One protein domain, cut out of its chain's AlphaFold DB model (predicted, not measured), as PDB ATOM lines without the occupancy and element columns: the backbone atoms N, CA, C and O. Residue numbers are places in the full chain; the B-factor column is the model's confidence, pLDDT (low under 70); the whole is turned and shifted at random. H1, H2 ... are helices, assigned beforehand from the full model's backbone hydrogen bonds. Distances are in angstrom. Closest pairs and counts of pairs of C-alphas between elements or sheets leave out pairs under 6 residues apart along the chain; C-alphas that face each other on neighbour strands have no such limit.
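This is residues 798 to 924 of the 934 residues of the protein "Predicted protein" of Chlamydomonas reinhardtii (UniProt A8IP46). Two helical hairpins, H2 with H3 and H7 with H8, lie side by side as the body of this model, and H1 crosses H2 and H3 on the side away from H8. A third helical hairpin, H4 with H5, makes an arm at one end, where residues 857 to 865 stick out, and the short H6 sits where this arm joins the body. The printed part has 127 residues with eight named helices, H1 to H8 in order along the chain, and no named strand; the class is all helix. The whole is compact, with a radius of gyration of the C-alphas of 15.1 A, and elongated in outline, spanning 53 by 32 by 24 A.

H1, residues 803 to 811, touches H2, residues 819 to 827, at a steep tilt of 58 degrees, the closest C-alphas being those of Leu 806 and Gly 822, 6.1 A apart. H2 is the hub, touching four other helices. It forms a hairpin with H3, residues 834 to 842, at a shallow tilt of 31 degrees, opposite ways; the closest C-alphas, of Leu 823 and Leu 840, are 6.5 A apart. H1 also touches H3, closest at the C-alphas of Ser 810 and Glu 836, 6.3 A. H4, residues 845 to 857, meets H3 only through their link. H4 and H5, residues 867 to 879, form a hairpin at 22 degrees, closest at the C-alphas of Leu 852 and Val 873, 6.6 A. H5 and H6, residues 884 to 887, touch only at the corner, closest at the C-alphas of Ala 875 and Glu 885, 6.3 A. H6 touches H2, closest at the C-alphas of Cys 820 and Gly 886, 5.2 A. H7, residues 890 to 903, touches H2 at a shallow tilt of 26 degrees, the same way, closest at the C-alphas of Leu 824 and Ala 896, 5.6 A. H7 and H8, residues 907 to 922, form a hairpin at 13 degrees. H3 and H8 are close but not clearly touching, 7.5 A between the closest C-alphas, of Leu 834 and Glu 908. Every O i to N i+4 pair is within hydrogen-bond range in H1, H2, H3, H5, H7 and H8; in H4 it is 7 of 9, and H6 is too short for such a pair.

H1 begins at C-alpha 803 (38.043, 8.024, -9.540). H1 and H2 are each 12.3 A long, H3 11.7 A, H4 19.2 A, H5 17.2 A, H6 5.0 A, H7 20.2 A and H8 22.5 A. H8 ends at C-alpha 922 (37.929, -1.371, 17.495).

The C-alphas farthest apart, of Gly 861 and Glu 905, are 53.0 A apart. The printed part has no cut and no long link. Mean pLDDT of the printed part is 74.1; residues 844 to 880 are under 70.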
ATOM      1  N   GLY A 798      35.861  -3.017 -11.252       79.38
ATOM      2  CA  GLY A 798      35.625  -2.558 -12.620       79.38
ATOM      3  C   GLY A 798      35.960  -1.081 -12.839       79.38
ATOM      4  O   GLY A 798      36.320  -0.715 -13.953       79.38
ATOM      5  N   ALA A 799      35.880  -0.258 -11.792       86.69
ATOM      6  CA  ALA A 799      36.124   1.184 -11.834       86.69
ATOM      7  C   ALA A 799      37.536   1.597 -11.368       86.69
ATOM      8  O   ALA A 799      37.816   2.790 -11.235       86.69
ATOM      9  N   LEU A 800      38.441   0.649 -11.098       83.06
ATOM     10  CA  LEU A 800      39.815   0.976 -10.700       83.06
ATOM     11  C   LEU A 800      40.516   1.806 -11.787       83.06
ATOM     12  O   LEU A 800      40.483   1.461 -12.966       83.06
ATOM     13  N   GLY A 801      41.143   2.910 -11.376       76.25
ATOM     14  CA  GLY A 801      41.736   3.906 -12.279       76.25
ATOM     15  C   GLY A 801      40.773   5.007 -12.746       76.25
ATOM     16  O   GLY A 801      41.211   5.970 -13.374       76.25
ATOM     17  N   ASP A 802      39.483   4.917 -12.406       85.12
ATOM     18  CA  ASP A 802      38.455   5.913 -12.714       85.12
ATOM     19  C   ASP A 802      37.816   6.444 -11.425       85.12
ATOM     20  O   ASP A 802      36.775   5.970 -10.955       85.12
ATOM     21  N   ARG A 803      38.457   7.459 -10.833       85.56
ATOM     22  CA  ARG A 803      38.043   8.024  -9.540       85.56
ATOM     23  C   ARG A 803      36.604   8.519  -9.574       85.56
ATOM     24  O   ARG A 803      35.867   8.331  -8.613       85.56
ATOM     25  N   ARG A 804      36.166   9.102 -10.689       87.19
ATOM     26  CA  ARG A 804      34.801   9.618 -10.835       87.19
ATOM     27  C   ARG A 804      33.762   8.504 -10.741       87.19
ATOM     28  O   ARG A 804      32.773   8.658 -10.027       87.19
ATOM     29  N   THR A 805      34.002   7.386 -11.418       88.88
ATOM     30  CA  THR A 805      33.130   6.210 -11.330       88.88
ATOM     31  C   THR A 805      33.152   5.612  -9.921       88.88
ATOM     32  O   THR A 805      32.088   5.325  -9.379       88.88
ATOM     33  N   LEU A 806      34.321   5.509  -9.274       88.06
ATOM     34  CA  LEU A 806      34.436   5.033  -7.882       88.06
ATOM     35  C   LEU A 806      33.637   5.898  -6.893       88.06
ATOM     36  O   LEU A 806      32.930   5.367  -6.034       88.06
ATOM     37  N   ARG A 807      33.704   7.225  -7.041       88.81
ATOM     38  CA  ARG A 807      32.921   8.180  -6.241       88.81
ATOM     39  C   ARG A 807      31.423   8.055  -6.495       88.81
ATOM     40  O   ARG A 807      30.621   8.155  -5.575       88.81
ATOM     41  N   GLU A 808      31.012   7.820  -7.737       88.19
ATOM     42  CA  GLU A 808      29.597   7.595  -8.025       88.19
ATOM     43  C   GLU A 808      29.090   6.294  -7.385       88.19
ATOM     44  O   GLU A 808      28.002   6.279  -6.813       88.19
ATOM     45  N   LEU A 809      29.887   5.219  -7.393       86.88
ATOM     46  CA  LEU A 809      29.523   3.964  -6.725       86.88
ATOM     47  C   LEU A 809      29.313   4.154  -5.211       86.88
ATOM     48  O   LEU A 809      28.357   3.602  -4.654       86.88
ATOM     49  N   SER A 810      30.146   4.972  -4.554       84.56
ATOM     50  CA  SER A 810      29.998   5.276  -3.123       84.56
ATOM     51  C   SER A 810      28.773   6.156  -2.833       84.56
ATOM     52  O   SER A 810      28.042   5.912  -1.866       84.56
ATOM     53  N   ARG A 811      28.469   7.124  -3.709       85.69
ATOM     54  CA  ARG A 811      27.253   7.960  -3.637       85.69
ATOM     55  C   ARG A 811      25.973   7.166  -3.852       85.69
ATOM     56  O   ARG A 811      24.992   7.387  -3.150       85.69
ATOM     57  N   LEU A 812      25.994   6.198  -4.766       82.44
ATOM     58  CA  LEU A 812      24.892   5.260  -5.005       82.44
ATOM     59  C   LEU A 812      24.761   4.191  -3.906       82.44
ATOM     60  O   LEU A 812      23.872   3.326  -3.975       82.44
ATOM     61  N   ARG A 813      25.624   4.266  -2.881       79.12
ATOM     62  CA  ARG A 813      25.634   3.400  -1.703       79.12
ATOM     63  C   ARG A 813      25.807   1.921  -2.075       79.12
ATOM     64  O   ARG A 813      25.175   1.045  -1.488       79.12
ATOM     65  N   LEU A 814      26.627   1.634  -3.090       76.56
ATOM     66  CA  LEU A 814      26.950   0.265  -3.504       76.56
ATOM     67  C   LEU A 814      28.064  -0.297  -2.617       76.56
ATOM     68  O   LEU A 814      29.130   0.304  -2.501       76.56
ATOM     69  N   GLY A 815      27.815  -1.447  -1.991       71.75
ATOM     70  CA  GLY A 815      28.828  -2.234  -1.279       71.75
ATOM     71  C   GLY A 815      29.348  -3.405  -2.120       71.75
ATOM     72  O   GLY A 815      28.887  -3.635  -3.237       71.75
ATOM     73  N   GLY A 816      30.286  -4.176  -1.573       72.94
ATOM     74  CA  GLY A 816      30.813  -5.385  -2.213       72.94
ATOM     75  C   GLY A 816      32.223  -5.725  -1.749       72.94
ATOM     76  O   GLY A 816      32.897  -4.898  -1.141       72.94
ATOM     77  N   SER A 817      32.696  -6.930  -2.070       71.50
ATOM     78  CA  SER A 817      34.037  -7.410  -1.687       71.50
ATOM     79  C   SER A 817      35.180  -6.544  -2.237       71.50
ATOM     80  O   SER A 817      36.246  -6.477  -1.637       71.50
ATOM     81  N   SER A 818      34.949  -5.848  -3.355       78.12
ATOM     82  CA  SER A 818      35.928  -4.950  -3.989       78.12
ATOM     83  C   SER A 818      35.939  -3.516  -3.433       78.12
ATOM     84  O   SER A 818      36.787  -2.720  -3.831       78.12
ATOM     85  N   ALA A 819      35.043  -3.161  -2.503       83.06
ATOM     86  CA  ALA A 819      34.937  -1.793  -1.980       83.06
ATOM     87  C   ALA A 819      36.214  -1.311  -1.267       83.06
ATOM     88  O   ALA A 819      36.526  -0.124  -1.310       83.06
ATOM     89  N   CYS A 820      36.994  -2.226  -0.678       85.12
ATOM     90  CA  CYS A 820      38.299  -1.905  -0.096       85.12
ATOM     91  C   CYS A 820      39.290  -1.379  -1.147       85.12
ATOM     92  O   CYS A 820      39.945  -0.371  -0.910       85.12
ATOM     93  N   GLN A 821      39.321  -1.966  -2.348       84.75
ATOM     94  CA  GLN A 821      40.165  -1.463  -3.439       84.75
ATOM     95  C   GLN A 821      39.734  -0.060  -3.882       84.75
ATOM     96  O   GLN A 821      40.573   0.795  -4.155       84.75
ATOM     97  N   GLY A 822      38.419   0.184  -3.924       85.94
ATOM     98  CA  GLY A 822      37.866   1.503  -4.221       85.94
ATOM     99  C   GLY A 822      38.244   2.547  -3.174       85.94
ATOM    100  O   GLY A 822      38.651   3.644  -3.536       85.94
ATOM    101  N   LEU A 823      38.177   2.191  -1.887       88.94
ATOM    102  CA  LEU A 823      38.641   3.049  -0.799       88.94
ATOM    103  C   LEU A 823      40.128   3.385  -0.961       88.94
ATOM    104  O   LEU A 823      40.477   4.559  -0.975       88.94
ATOM    105  N   LEU A 824      40.989   2.378  -1.142       88.06
ATOM    106  CA  LEU A 824      42.431   2.577  -1.326       88.06
ATOM    107  C   LEU A 824      42.743   3.537  -2.482       88.06
ATOM    108  O   LEU A 824      43.579   4.423  -2.330       88.06
ATOM    109  N   ALA A 825      42.031   3.407  -3.604       85.44
ATOM    110  CA  ALA A 825      42.201   4.274  -4.769       85.44
ATOM    111  C   ALA A 825      41.729   5.726  -4.548       85.44
ATOM    112  O   ALA A 825      42.178   6.625  -5.260       85.44
ATOM    113  N   LEU A 826      40.820   5.962  -3.596       88.81
ATOM    114  CA  LEU A 826      40.281   7.288  -3.277       88.81
ATOM    115  C   LEU A 826      41.028   7.985  -2.129       88.81
ATOM    116  O   LEU A 826      41.002   9.211  -2.057       88.81
ATOM    117  N   LEU A 827      41.694   7.237  -1.240       88.25
ATOM    118  CA  LEU A 827      42.384   7.789  -0.064       88.25
ATOM    119  C   LEU A 827      43.515   8.762  -0.426       88.25
ATOM    120  O   LEU A 827      43.725   9.738   0.292       88.25
ATOM    121  N   GLU A 828      44.211   8.512  -1.537       82.50
ATOM    122  CA  GLU A 828      45.328   9.347  -2.006       82.50
ATOM    123  C   GLU A 828      44.886  10.722  -2.518       82.50
ATOM    124  O   GLU A 828      45.701  11.637  -2.587       82.50
ATOM    125  N   ASP A 829      43.618  10.874  -2.908       81.44
ATOM    126  CA  ASP A 829      43.145  12.048  -3.634       81.44
ATOM    127  C   ASP A 829      42.546  13.105  -2.685       81.44
ATOM    128  O   ASP A 829      41.500  12.844  -2.073       81.44
ATOM    129  N   PRO A 830      43.161  14.299  -2.565       78.62
ATOM    130  CA  PRO A 830      42.654  15.370  -1.711       78.62
ATOM    131  C   PRO A 830      41.286  15.908  -2.160       78.62
ATOM    132  O   PRO A 830      40.523  16.369  -1.317       78.62
ATOM    133  N   ASP A 831      40.914  15.782  -3.439       81.00
ATOM    134  CA  ASP A 831      39.630  16.274  -3.962       81.00
ATOM    135  C   ASP A 831      38.442  15.348  -3.617       81.00
ATOM    136  O   ASP A 831      37.284  15.619  -3.976       81.00
ATOM    137  N   VAL A 832      38.705  14.218  -2.948       84.06
ATOM    138  CA  VAL A 832      37.669  13.297  -2.472       84.06
ATOM    139  C   VAL A 832      37.131  13.777  -1.117       84.06
ATOM    140  O   VAL A 832      37.890  13.821  -0.146       84.06
ATOM    141  N   PRO A 833      35.815  14.063  -1.014       85.50
ATOM    142  CA  PRO A 833      35.177  14.477   0.223       85.50
ATOM    143  C   PRO A 833      35.282  13.413   1.306       85.50
ATOM    144  O   PRO A 833      34.998  12.231   1.079       85.50
ATOM    145  N   LEU A 834      35.555  13.871   2.523       85.00
ATOM    146  CA  LEU A 834      35.595  13.049   3.726       85.00
ATOM    147  C   LEU A 834      34.313  12.231   3.943       85.00
ATOM    148  O   LEU A 834      34.386  11.099   4.406       85.00
ATOM    149  N   SER A 835      33.142  12.741   3.546       84.56
ATOM    150  CA  SER A 835      31.863  12.022   3.663       84.56
ATOM    151  C   SER A 835      31.780  10.762   2.791       84.56
ATOM    152  O   SER A 835      31.154   9.779   3.192       84.56
ATOM    153  N   GLU A 836      32.419  10.759   1.617       86.81
ATOM    154  CA  GLU A 836      32.464   9.603   0.715       86.81
ATOM    155  C   GLU A 836      33.405   8.520   1.277       86.81
ATOM    156  O   GLU A 836      33.047   7.340   1.299       86.81
ATOM    157  N   LEU A 837      34.570   8.924   1.807       87.12
ATOM    158  CA  LEU A 837      35.540   8.033   2.462       87.12
ATOM    159  C   LEU A 837      34.992   7.451   3.768       87.12
ATOM    160  O   LEU A 837      35.098   6.249   4.014       87.12
ATOM    161  N   ARG A 838      34.349   8.295   4.579       85.38
ATOM    162  CA  ARG A 838      33.731   7.904   5.845       85.38
ATOM    163  C   ARG A 838      32.639   6.872   5.632       85.38
ATOM    164  O   ARG A 838      32.606   5.870   6.334       85.38
ATOM    165  N   TRP A 839      31.790   7.058   4.622       85.38
ATOM    166  CA  TRP A 839      30.776   6.060   4.305       85.38
ATOM    167  C   TRP A 839      31.388   4.707   3.904       85.38
ATOM    168  O   TRP A 839      30.881   3.670   4.324       85.38
ATOM    169  N   LEU A 840      32.488   4.685   3.142       84.94
ATOM    170  CA  LEU A 840      33.171   3.434   2.780       84.94
ATOM    171  C   LEU A 840      33.757   2.700   4.000       84.94
ATOM    172  O   LEU A 840      33.766   1.466   4.019       84.94
ATOM    173  N   LEU A 841      34.220   3.447   5.007       81.00
ATOM    174  CA  LEU A 841      34.804   2.930   6.249       81.00
ATOM    175  C   LEU A 841      33.757   2.503   7.286       81.00
ATOM    176  O   LEU A 841      33.885   1.442   7.895       81.00
ATOM    177  N   GLU A 842      32.716   3.309   7.481       77.50
ATOM    178  CA  GLU A 842      31.767   3.174   8.596       77.50
ATOM    179  C   GLU A 842      30.385   2.657   8.160       77.50
ATOM    180  O   GLU A 842      29.713   1.981   8.940       77.50
ATOM    181  N   GLY A 843      29.986   2.903   6.907       74.69
ATOM    182  CA  GLY A 843      28.668   2.559   6.366       74.69
ATOM    183  C   GLY A 843      27.513   3.346   7.000       74.69
ATOM    184  O   GLY A 843      27.714   4.198   7.859       74.69
ATOM    185  N   ASP A 844      26.278   3.035   6.592       67.06
ATOM    186  CA  ASP A 844      25.061   3.508   7.273       67.06
ATOM    187  C   ASP A 844      24.581   2.408   8.239       67.06
ATOM    188  O   ASP A 844      23.934   1.444   7.812       67.06
ATOM    189  N   ARG A 845      24.905   2.522   9.538       54.25
ATOM    190  CA  ARG A 845      24.577   1.494  10.555       54.25
ATOM    191  C   ARG A 845      23.071   1.175  10.630       54.25
ATOM    192  O   ARG A 845      22.711   0.015  10.814       54.25
ATOM    193  N   GLU A 846      22.197   2.160  10.414       48.53
ATOM    194  CA  GLU A 846      20.730   1.983  10.415       48.53
ATOM    195  C   GLU A 846      20.176   1.489   9.062       48.53
ATOM    196  O   GLU A 846      19.261   0.662   9.015       48.53
ATOM    197  N   GLY A 847      20.770   1.921   7.944       51.97
ATOM    198  CA  GLY A 847      20.350   1.529   6.593       51.97
ATOM    199  C   GLY A 847      20.709   0.084   6.230       51.97
ATOM    200  O   GLY A 847      19.958  -0.583   5.514       51.97
ATOM    201  N   ALA A 848      21.821  -0.438   6.760       48.91
ATOM    202  CA  ALA A 848      22.260  -1.815   6.528       48.91
ATOM    203  C   ALA A 848      21.273  -2.857   7.095       48.91
ATOM    204  O   ALA A 848      21.024  -3.881   6.455       48.91
ATOM    205  N   ALA A 849      20.658  -2.577   8.250       47.12
ATOM    206  CA  ALA A 849      19.640  -3.435   8.859       47.12
ATOM    207  C   ALA A 849      18.337  -3.454   8.037       47.12
ATOM    208  O   ALA A 849      17.773  -4.524   7.792       47.12
ATOM    209  N   ALA A 850      17.901  -2.294   7.535       48.41
ATOM    210  CA  ALA A 850      16.737  -2.177   6.656       48.41
ATOM    211  C   ALA A 850      16.962  -2.858   5.290       48.41
ATOM    212  O   ALA A 850      16.079  -3.557   4.790       48.41
ATOM    213  N   ALA A 851      18.161  -2.724   4.709       50.47
ATOM    214  CA  ALA A 851      18.540  -3.386   3.459       50.47
ATOM    215  C   ALA A 851      18.628  -4.917   3.608       50.47
ATOM    216  O   ALA A 851      18.187  -5.644   2.714       50.47
ATOM    217  N   LEU A 852      19.132  -5.415   4.745       49.78
ATOM    218  CA  LEU A 852      19.123  -6.841   5.088       49.78
ATOM    219  C   LEU A 852      17.683  -7.373   5.177       49.78
ATOM    220  O   LEU A 852      17.373  -8.405   4.584       49.78
ATOM    221  N   LEU A 853      16.794  -6.653   5.867       49.78
ATOM    222  CA  LEU A 853      15.372  -6.991   5.987       49.78
ATOM    223  C   LEU A 853      14.664  -7.003   4.626       49.78
ATOM    224  O   LEU A 853      13.931  -7.943   4.325       49.78
ATOM    225  N   ALA A 854      14.921  -6.014   3.770       51.28
ATOM    226  CA  ALA A 854      14.376  -5.963   2.414       51.28
ATOM    227  C   ALA A 854      14.887  -7.122   1.535       51.28
ATOM    228  O   ALA A 854      14.099  -7.760   0.835       51.28
ATOM    229  N   ALA A 855      16.182  -7.452   1.613       49.12
ATOM    230  CA  ALA A 855      16.783  -8.567   0.881       49.12
ATOM    231  C   ALA A 855      16.267  -9.939   1.360       49.12
ATOM    232  O   ALA A 855      16.012 -10.829   0.543       49.12
ATOM    233  N   LEU A 856      16.062 -10.109   2.669       51.06
ATOM    234  CA  LEU A 856      15.464 -11.311   3.260       51.06
ATOM    235  C   LEU A 856      13.978 -11.448   2.887       51.06
ATOM    236  O   LEU A 856      13.524 -12.535   2.536       51.06
ATOM    237  N   ASN A 857      13.226 -10.344   2.879       50.12
ATOM    238  CA  ASN A 857      11.813 -10.339   2.494       50.12
ATOM    239  C   ASN A 857      11.604 -10.617   0.996       50.12
ATOM    240  O   ASN A 857      10.671 -11.333   0.635       50.12
ATOM    241  N   ALA A 858      12.502 -10.137   0.131       49.47
ATOM    242  CA  ALA A 858      12.476 -10.400  -1.311       49.47
ATOM    243  C   ALA A 858      12.843 -11.852  -1.695       49.47
ATOM    244  O   ALA A 858      12.715 -12.230  -2.860       49.47
ATOM    245  N   THR A 859      13.322 -12.667  -0.747       49.28
ATOM    246  CA  THR A 859      13.861 -14.016  -1.001       49.28
ATOM    247  C   THR A 859      13.095 -15.144  -0.312       49.28
ATOM    248  O   THR A 859      13.569 -16.285  -0.330       49.28
ATOM    249  N   LYS A 860      11.892 -14.880   0.229       42.72
ATOM    250  CA  LYS A 860      10.983 -15.918   0.756       42.72
ATOM    251  C   LYS A 860      10.773 -17.034  -0.290       42.72
ATOM    252  O   LYS A 860       9.946 -16.903  -1.185       42.72
ATOM    253  N   GLY A 861      11.548 -18.124  -0.183       44.19
ATOM    254  CA  GLY A 861      11.333 -19.375  -0.922       44.19
ATOM    255  C   GLY A 861      12.537 -20.096  -1.555       44.19
ATOM    256  O   GLY A 861      12.339 -21.217  -2.013       44.19
ATOM    257  N   LYS A 862      13.771 -19.557  -1.623       42.91
ATOM    258  CA  LYS A 862      14.908 -20.293  -2.254       42.91
ATOM    259  C   LYS A 862      16.228 -20.169  -1.482       42.91
ATOM    260  O   LYS A 862      17.024 -19.262  -1.708       42.91
ATOM    261  N   ALA A 863      16.481 -21.155  -0.619       38.69
ATOM    262  CA  ALA A 863      17.571 -21.211   0.362       38.69
ATOM    263  C   ALA A 863      19.014 -21.264  -0.197       38.69
ATOM    264  O   ALA A 863      19.960 -21.027   0.548       38.69
ATOM    265  N   LEU A 864      19.229 -21.544  -1.490       36.62
ATOM    266  CA  LEU A 864      20.585 -21.773  -2.020       36.62
ATOM    267  C   LEU A 864      21.383 -20.501  -2.391       36.62
ATOM    268  O   LEU A 864      22.572 -20.604  -2.671       36.62
ATOM    269  N   ARG A 865      20.763 -19.312  -2.438       45.62
ATOM    270  CA  ARG A 865      21.311 -18.129  -3.153       45.62
ATOM    271  C   ARG A 865      21.820 -16.986  -2.259       45.62
ATOM    272  O   ARG A 865      22.115 -15.906  -2.757       45.62
ATOM    273  N   LEU A 866      21.919 -17.217  -0.948       43.12
ATOM    274  CA  LEU A 866      22.176 -16.191   0.074       43.12
ATOM    275  C   LEU A 866      23.638 -16.061   0.523       43.12
ATOM    276  O   LEU A 866      23.935 -15.098   1.212       43.12
ATOM    277  N   LYS A 867      24.558 -16.976   0.183       42.59
ATOM    278  CA  LYS A 867      25.882 -17.000   0.839       42.59
ATOM    279  C   LYS A 867      26.709 -15.727   0.609       42.59
ATOM    280  O   LYS A 867      27.114 -15.129   1.595       42.59
ATOM    281  N   ASP A 868      26.867 -15.253  -0.625       40.81
ATOM    282  CA  ASP A 868      27.764 -14.116  -0.915       40.81
ATOM    283  C   ASP A 868      27.130 -12.746  -0.599       40.81
ATOM    284  O   ASP A 868      27.771 -11.860  -0.033       40.81
ATOM    285  N   ALA A 869      25.832 -12.581  -0.884       43.94
ATOM    286  CA  ALA A 869      25.093 -11.365  -0.536       43.94
ATOM    287  C   ALA A 869      24.908 -11.237   0.987       43.94
ATOM    288  O   ALA A 869      25.184 -10.176   1.543       43.94
ATOM    289  N   ALA A 870      24.534 -12.320   1.684       45.72
ATOM    290  CA  ALA A 870      24.462 -12.309   3.144       45.72
ATOM    291  C   ALA A 870      25.844 -12.190   3.792       45.72
ATOM    292  O   ALA A 870      25.915 -11.655   4.891       45.72
ATOM    293  N   TYR A 871      26.927 -12.636   3.140       45.88
ATOM    294  CA  TYR A 871      28.291 -12.419   3.625       45.88
ATOM    295  C   TYR A 871      28.639 -10.932   3.647       45.88
ATOM    296  O   TYR A 871      29.009 -10.431   4.698       45.88
ATOM    297  N   SER A 872      28.438 -10.204   2.540       48.91
ATOM    298  CA  SER A 872      28.718  -8.758   2.496       48.91
ATOM    299  C   SER A 872      27.872  -7.958   3.495       48.91
ATOM    300  O   SER A 872      28.397  -7.098   4.191       48.91
ATOM    301  N   VAL A 873      26.584  -8.287   3.643       51.25
ATOM    302  CA  VAL A 873      25.693  -7.565   4.563       51.25
ATOM    303  C   VAL A 873      25.942  -7.956   6.028       51.25
ATOM    304  O   VAL A 873      25.911  -7.085   6.894       51.25
ATOM    305  N   ARG A 874      26.264  -9.226   6.332       50.03
ATOM    306  CA  ARG A 874      26.724  -9.635   7.678       50.03
ATOM    307  C   ARG A 874      28.079  -9.030   8.020       50.03
ATOM    308  O   ARG A 874      28.264  -8.615   9.154       50.03
ATOM    309  N   ALA A 875      29.005  -8.967   7.066       51.50
ATOM    310  CA  ALA A 875      30.306  -8.340   7.259       51.50
ATOM    311  C   ALA A 875      30.144  -6.846   7.553       51.50
ATOM    312  O   ALA A 875      30.730  -6.380   8.522       51.50
ATOM    313  N   CYS A 876      29.275  -6.125   6.832       55.09
ATOM    314  CA  CYS A 876      28.983  -4.729   7.161       55.09
ATOM    315  C   CYS A 876      28.344  -4.576   8.557       55.09
ATOM    316  O   CYS A 876      28.717  -3.707   9.339       55.09
ATOM    317  N   ALA A 877      27.413  -5.461   8.923       55.25
ATOM    318  CA  ALA A 877      26.782  -5.429  10.245       55.25
ATOM    319  C   ALA A 877      27.756  -5.735  11.404       55.25
ATOM    320  O   ALA A 877      27.510  -5.314  12.532       55.25
ATOM    321  N   VAL A 878      28.845  -6.470  11.147       56.47
ATOM    322  CA  VAL A 878      29.810  -6.913  12.169       56.47
ATOM    323  C   VAL A 878      31.075  -6.046  12.204       56.47
ATOM    324  O   VAL A 878      31.574  -5.782  13.296       56.47
ATOM    325  N   LEU A 879      31.601  -5.621  11.051       56.56
ATOM    326  CA  LEU A 879      32.906  -4.955  10.888       56.56
ATOM    327  C   LEU A 879      32.810  -3.460  10.518       56.56
ATOM    328  O   LEU A 879      33.823  -2.765  10.582       56.56
ATOM    329  N   GLY A 880      31.628  -2.951  10.143       68.88
ATOM    330  CA  GLY A 880      31.419  -1.543   9.777       68.88
ATOM    331  C   GLY A 880      31.086  -1.323   8.297       68.88
ATOM    332  O   GLY A 880      30.254  -2.017   7.724       68.88
ATOM    333  N   GLY A 881      31.685  -0.320   7.660       74.69
ATOM    334  CA  GLY A 881      31.372   0.054   6.280       74.69
ATOM    335  C   GLY A 881      31.735  -1.007   5.234       74.69
ATOM    336  O   GLY A 881      32.375  -2.016   5.535       74.69
ATOM    337  N   PRO A 882      31.357  -0.796   3.963       77.69
ATOM    338  CA  PRO A 882      31.545  -1.775   2.891       77.69
ATOM    339  C   PRO A 882      33.009  -2.168   2.627       77.69
ATOM    340  O   PRO A 882      33.243  -3.253   2.099       77.69
ATOM    341  N   ALA A 883      33.993  -1.336   2.983       82.69
ATOM    342  CA  ALA A 883      35.418  -1.647   2.830       82.69
ATOM    343  C   ALA A 883      36.020  -2.441   4.009       82.69
ATOM    344  O   ALA A 883      37.133  -2.961   3.886       82.69
ATOM    345  N   ALA A 884      35.304  -2.550   5.131       78.88
ATOM    346  CA  ALA A 884      35.822  -3.070   6.398       78.88
ATOM    347  C   ALA A 884      36.324  -4.522   6.306       78.88
ATOM    348  O   ALA A 884      37.344  -4.880   6.892       78.88
ATOM    349  N   GLU A 885      35.651  -5.352   5.508       77.19
ATOM    350  CA  GLU A 885      36.044  -6.749   5.293       77.19
ATOM    351  C   GLU A 885      37.377  -6.890   4.546       77.19
ATOM    352  O   GLU A 885      38.104  -7.843   4.790       77.19
ATOM    353  N   GLY A 886      37.734  -5.959   3.656       79.12
ATOM    354  CA  GLY A 886      39.058  -5.972   3.026       79.12
ATOM    355  C   GLY A 886      40.136  -5.412   3.954       79.12
ATOM    356  O   GLY A 886      41.216  -5.988   4.072       79.12
ATOM    357  N   LEU A 887      39.810  -4.344   4.691       84.44
ATOM    358  CA  LEU A 887      40.726  -3.680   5.626       84.44
ATOM    359  C   LEU A 887      41.152  -4.546   6.817       84.44
ATOM    360  O   LEU A 887      42.184  -4.265   7.422       84.44
ATOM    361  N   ARG A 888      40.417  -5.616   7.149       84.75
ATOM    362  CA  ARG A 888      40.842  -6.570   8.192       84.75
ATOM    363  C   ARG A 888      42.163  -7.267   7.849       84.75
ATOM    364  O   ARG A 888      42.799  -7.827   8.736       84.75
ATOM    365  N   HIS A 889      42.549  -7.300   6.570       86.69
ATOM    366  CA  HIS A 889      43.835  -7.829   6.137       86.69
ATOM    367  C   HIS A 889      44.931  -6.796   6.400       86.69
ATOM    368  O   HIS A 889      44.909  -5.704   5.834       86.69
ATOM    369  N   GLU A 890      45.921  -7.161   7.217       85.69
ATOM    370  CA  GLU A 890      46.995  -6.255   7.649       85.69
ATOM    371  C   GLU A 890      47.709  -5.588   6.460       85.69
ATOM    372  O   GLU A 890      48.023  -4.401   6.508       85.69
ATOM    373  N   GLY A 891      47.902  -6.311   5.352       85.81
ATOM    374  CA  GLY A 891      48.516  -5.740   4.155       85.81
ATOM    375  C   GLY A 891      47.665  -4.676   3.446       85.81
ATOM    376  O   GLY A 891      48.237  -3.736   2.903       85.81
ATOM    377  N   GLU A 892      46.331  -4.783   3.464       87.81
ATOM    378  CA  GLU A 892      45.438  -3.764   2.882       87.81
ATOM    379  C   GLU A 892      45.321  -2.541   3.803       87.81
ATOM    380  O   GLU A 892      45.335  -1.405   3.331       87.81
ATOM    381  N   TRP A 893      45.290  -2.747   5.125       89.56
ATOM    382  CA  TRP A 893      45.334  -1.646   6.093       89.56
ATOM    383  C   TRP A 893      46.631  -0.830   5.972       89.56
ATOM    384  O   TRP A 893      46.592   0.399   5.940       89.56
ATOM    385  N   GLN A 894      47.783  -1.492   5.816       88.38
ATOM    386  CA  GLN A 894      49.062  -0.808   5.585       88.38
ATOM    387  C   GLN A 894      49.060   0.010   4.288       88.38
ATOM    388  O   GLN A 894      49.572   1.130   4.270       88.38
ATOM    389  N   LEU A 895      48.458  -0.513   3.215       88.81
ATOM    390  CA  LEU A 895      48.278   0.242   1.974       88.81
ATOM    391  C   LEU A 895      47.381   1.467   2.180       88.81
ATOM    392  O   LEU A 895      47.685   2.519   1.624       88.81
ATOM    393  N   ALA A 896      46.334   1.365   3.002       89.00
ATOM    394  CA  ALA A 896      45.470   2.498   3.334       89.00
ATOM    395  C   ALA A 896      46.246   3.600   4.064       89.00
ATOM    396  O   ALA A 896      46.168   4.765   3.683       89.00
ATOM    397  N   VAL A 897      47.062   3.240   5.059       88.88
ATOM    398  CA  VAL A 897      47.914   4.200   5.779       88.88
ATOM    399  C   VAL A 897      48.929   4.858   4.838       88.88
ATOM    400  O   VAL A 897      49.102   6.075   4.874       88.88
ATOM    401  N   GLN A 898      49.559   4.084   3.949       88.75
ATOM    402  CA  GLN A 898      50.481   4.620   2.940       88.75
ATOM    403  C   GLN A 898      49.784   5.553   1.942       88.75
ATOM    404  O   GLN A 898      50.347   6.582   1.575       88.75
ATOM    405  N   ALA A 899      48.567   5.218   1.517       86.88
ATOM    406  CA  ALA A 899      47.770   6.057   0.628       86.88
ATOM    407  C   ALA A 899      47.451   7.415   1.277       86.88
ATOM    408  O   ALA A 899      47.633   8.461   0.657       86.88
ATOM    409  N   VAL A 900      47.075   7.420   2.559       87.88
ATOM    410  CA  VAL A 900      46.835   8.662   3.313       87.88
ATOM    411  C   VAL A 900      48.127   9.449   3.542       87.88
ATOM    412  O   VAL A 900      48.103  10.676   3.544       87.88
ATOM    413  N   ALA A 901      49.274   8.781   3.693       85.06
ATOM    414  CA  ALA A 901      50.565   9.465   3.742       85.06
ATOM    415  C   ALA A 901      50.870  10.204   2.426       85.06
ATOM    416  O   ALA A 901      51.343  11.336   2.461       85.06
ATOM    417  N   ARG A 902      50.526   9.607   1.276       84.00
ATOM    418  CA  ARG A 902      50.661  10.244  -0.047       84.00
ATOM    419  C   ARG A 902      49.684  11.404  -0.278       84.00
ATOM    420  O   ARG A 902      50.017  12.300  -1.046       84.00
ATOM    421  N   ARG A 903      48.532  11.431   0.408       84.06
ATOM    422  CA  ARG A 903      47.571  12.559   0.388       84.06
ATOM    423  C   ARG A 903      48.170  13.855   0.964       84.06
ATOM    424  O   ARG A 903      47.714  14.941   0.615       84.06
ATOM    425  N   GLY A 904      49.174  13.752   1.842       81.62
ATOM    426  CA  GLY A 904      49.851  14.879   2.496       81.62
ATOM    427  C   GLY A 904      49.674  14.910   4.021       81.62
ATOM    428  O   GLY A 904      49.247  13.931   4.637       81.62
ATOM    429  N   GLU A 905      50.018  16.045   4.644       79.75
ATOM    430  CA  GLU A 905      49.994  16.241   6.113       79.75
ATOM    431  C   GLU A 905      48.909  17.217   6.611       79.75
ATOM    432  O   GLU A 905      48.895  17.596   7.782       79.75
ATOM    433  N   GLY A 906      47.984  17.616   5.732       84.31
ATOM    434  CA  GLY A 906      46.892  18.532   6.068       84.31
ATOM    435  C   GLY A 906      45.891  17.972   7.096       84.31
ATOM    436  O   GLY A 906      45.882  16.767   7.365       84.31
ATOM    437  N   PRO A 907      44.999  18.825   7.639       84.44
ATOM    438  CA  PRO A 907      44.052  18.449   8.694       84.44
ATOM    439  C   PRO A 907      43.137  17.285   8.287       84.44
ATOM    440  O   PRO A 907      42.910  16.377   9.080       84.44
ATOM    441  N   GLU A 908      42.701  17.240   7.025       84.38
ATOM    442  CA  GLU A 908      41.905  16.123   6.500       84.38
ATOM    443  C   GLU A 908      42.671  14.791   6.518       84.38
ATOM    444  O   GLU A 908      42.110  13.748   6.840       84.38
ATOM    445  N   ALA A 909      43.966  14.801   6.183       85.38
ATOM    446  CA  ALA A 909      44.781  13.589   6.193       85.38
ATOM    447  C   ALA A 909      45.005  13.085   7.627       85.38
ATOM    448  O   ALA A 909      44.995  11.876   7.860       85.38
ATOM    449  N   GLN A 910      45.162  13.996   8.591       87.38
ATOM    450  CA  GLN A 910      45.252  13.657  10.014       87.38
ATOM    451  C   GLN A 910      43.946  13.040  10.528       87.38
ATOM    452  O   GLN A 910      43.984  12.023  11.220       87.38
ATOM    453  N   GLU A 911      42.799  13.594  10.131       89.94
ATOM    454  CA  GLU A 911      41.484  13.058  10.484       89.94
ATOM    455  C   GLU A 911      41.284  11.635   9.937       89.94
ATOM    456  O   GLU A 911      40.911  10.729  10.683       89.94
ATOM    457  N   ILE A 912      41.637  11.387   8.669       88.12
ATOM    458  CA  ILE A 912      41.546  10.043   8.078       88.12
ATOM    459  C   ILE A 912      42.491   9.051   8.782       88.12
ATOM    460  O   ILE A 912      42.113   7.898   9.005       88.12
ATOM    461  N   ARG A 913      43.713   9.466   9.160       88.56
ATOM    462  CA  ARG A 913      44.631   8.611   9.943       88.56
ATOM    463  C   ARG A 913      44.012   8.237  11.286       88.56
ATOM    464  O   ARG A 913      43.994   7.055  11.626       88.56
ATOM    465  N   ALA A 914      43.436   9.210  11.994       89.06
ATOM    466  CA  ALA A 914      42.752   8.968  13.258       89.06
ATOM    467  C   ALA A 914      41.589   7.973  13.091       89.06
ATOM    468  O   ALA A 914      41.447   7.061  13.908       89.06
ATOM    469  N   TRP A 915      40.810   8.080  12.006       89.50
ATOM    470  CA  TRP A 915      39.753   7.116  11.685       89.50
ATOM    471  C   TRP A 915      40.296   5.704  11.456       89.50
ATOM    472  O   TRP A 915      39.772   4.750  12.028       89.50
ATOM    473  N   LEU A 916      41.358   5.542  10.658       88.50
ATOM    474  CA  LEU A 916      41.960   4.232  10.376       88.50
ATOM    475  C   LEU A 916      42.569   3.584  11.628       88.50
ATOM    476  O   LEU A 916      42.486   2.363  11.799       88.50
ATOM    477  N   GLU A 917      43.173   4.381  12.508       89.12
ATOM    478  CA  GLU A 917      43.724   3.925  13.786       89.12
ATOM    479  C   GLU A 917      42.630   3.558  14.788       89.12
ATOM    480  O   GLU A 917      42.731   2.541  15.478       89.12
ATOM    481  N   GLN A 918      41.568   4.362  14.874       88.12
ATOM    482  CA  GLN A 918      40.397   4.046  15.685       88.12
ATOM    483  C   GLN A 918      39.728   2.760  15.195       88.12
ATOM    484  O   GLN A 918      39.518   1.844  15.989       88.12
ATOM    485  N   TRP A 919      39.485   2.642  13.888       86.19
ATOM    486  CA  TRP A 919      38.896   1.449  13.284       86.19
ATOM    487  C   TRP A 919      39.735   0.196  13.570       86.19
ATOM    488  O   TRP A 919      39.187  -0.851  13.924       86.19
ATOM    489  N   ARG A 920      41.072   0.300  13.491       87.19
ATOM    490  CA  ARG A 920      41.984  -0.804  13.831       87.19
ATOM    491  C   ARG A 920      41.888  -1.192  15.303       87.19
ATOM    492  O   ARG A 920      41.865  -2.382  15.601       87.19
ATOM    493  N   ARG A 921      41.826  -0.219  16.219       87.12
ATOM    494  CA  ARG A 921      41.667  -0.482  17.662       87.12
ATOM    495  C   ARG A 921      40.353  -1.204  17.955       87.12
ATOM    496  O   ARG A 921      40.363  -2.200  18.670       87.12
ATOM    497  N   GLU A 922      39.256  -0.755  17.351       84.38
ATOM    498  CA  GLU A 922      37.929  -1.371  17.495       84.38
ATOM    499  C   GLU A 922      37.873  -2.804  16.929       84.38
ATOM    500  O   GLU A 922      37.109  -3.637  17.417       84.38
ATOM    501  N   ASN A 923      38.715  -3.123  15.938       81.94
ATOM    502  CA  ASN A 923      38.744  -4.423  15.261       81.94
ATOM    503  C   ASN A 923      40.016  -5.250  15.528       81.94
ATOM    504  O   ASN A 923      40.258  -6.233  14.828       81.94
ATOM    505  N   ALA A 924      40.807  -4.916  16.555       81.62
ATOM    506  CA  ALA A 924      42.114  -5.532  16.806       81.62
ATOM    507  C   ALA A 924      42.056  -7.071  16.911       81.62
ATOM    508  O   ALA A 924      42.908  -7.765  16.362       81.62
TER     509      ALA A 924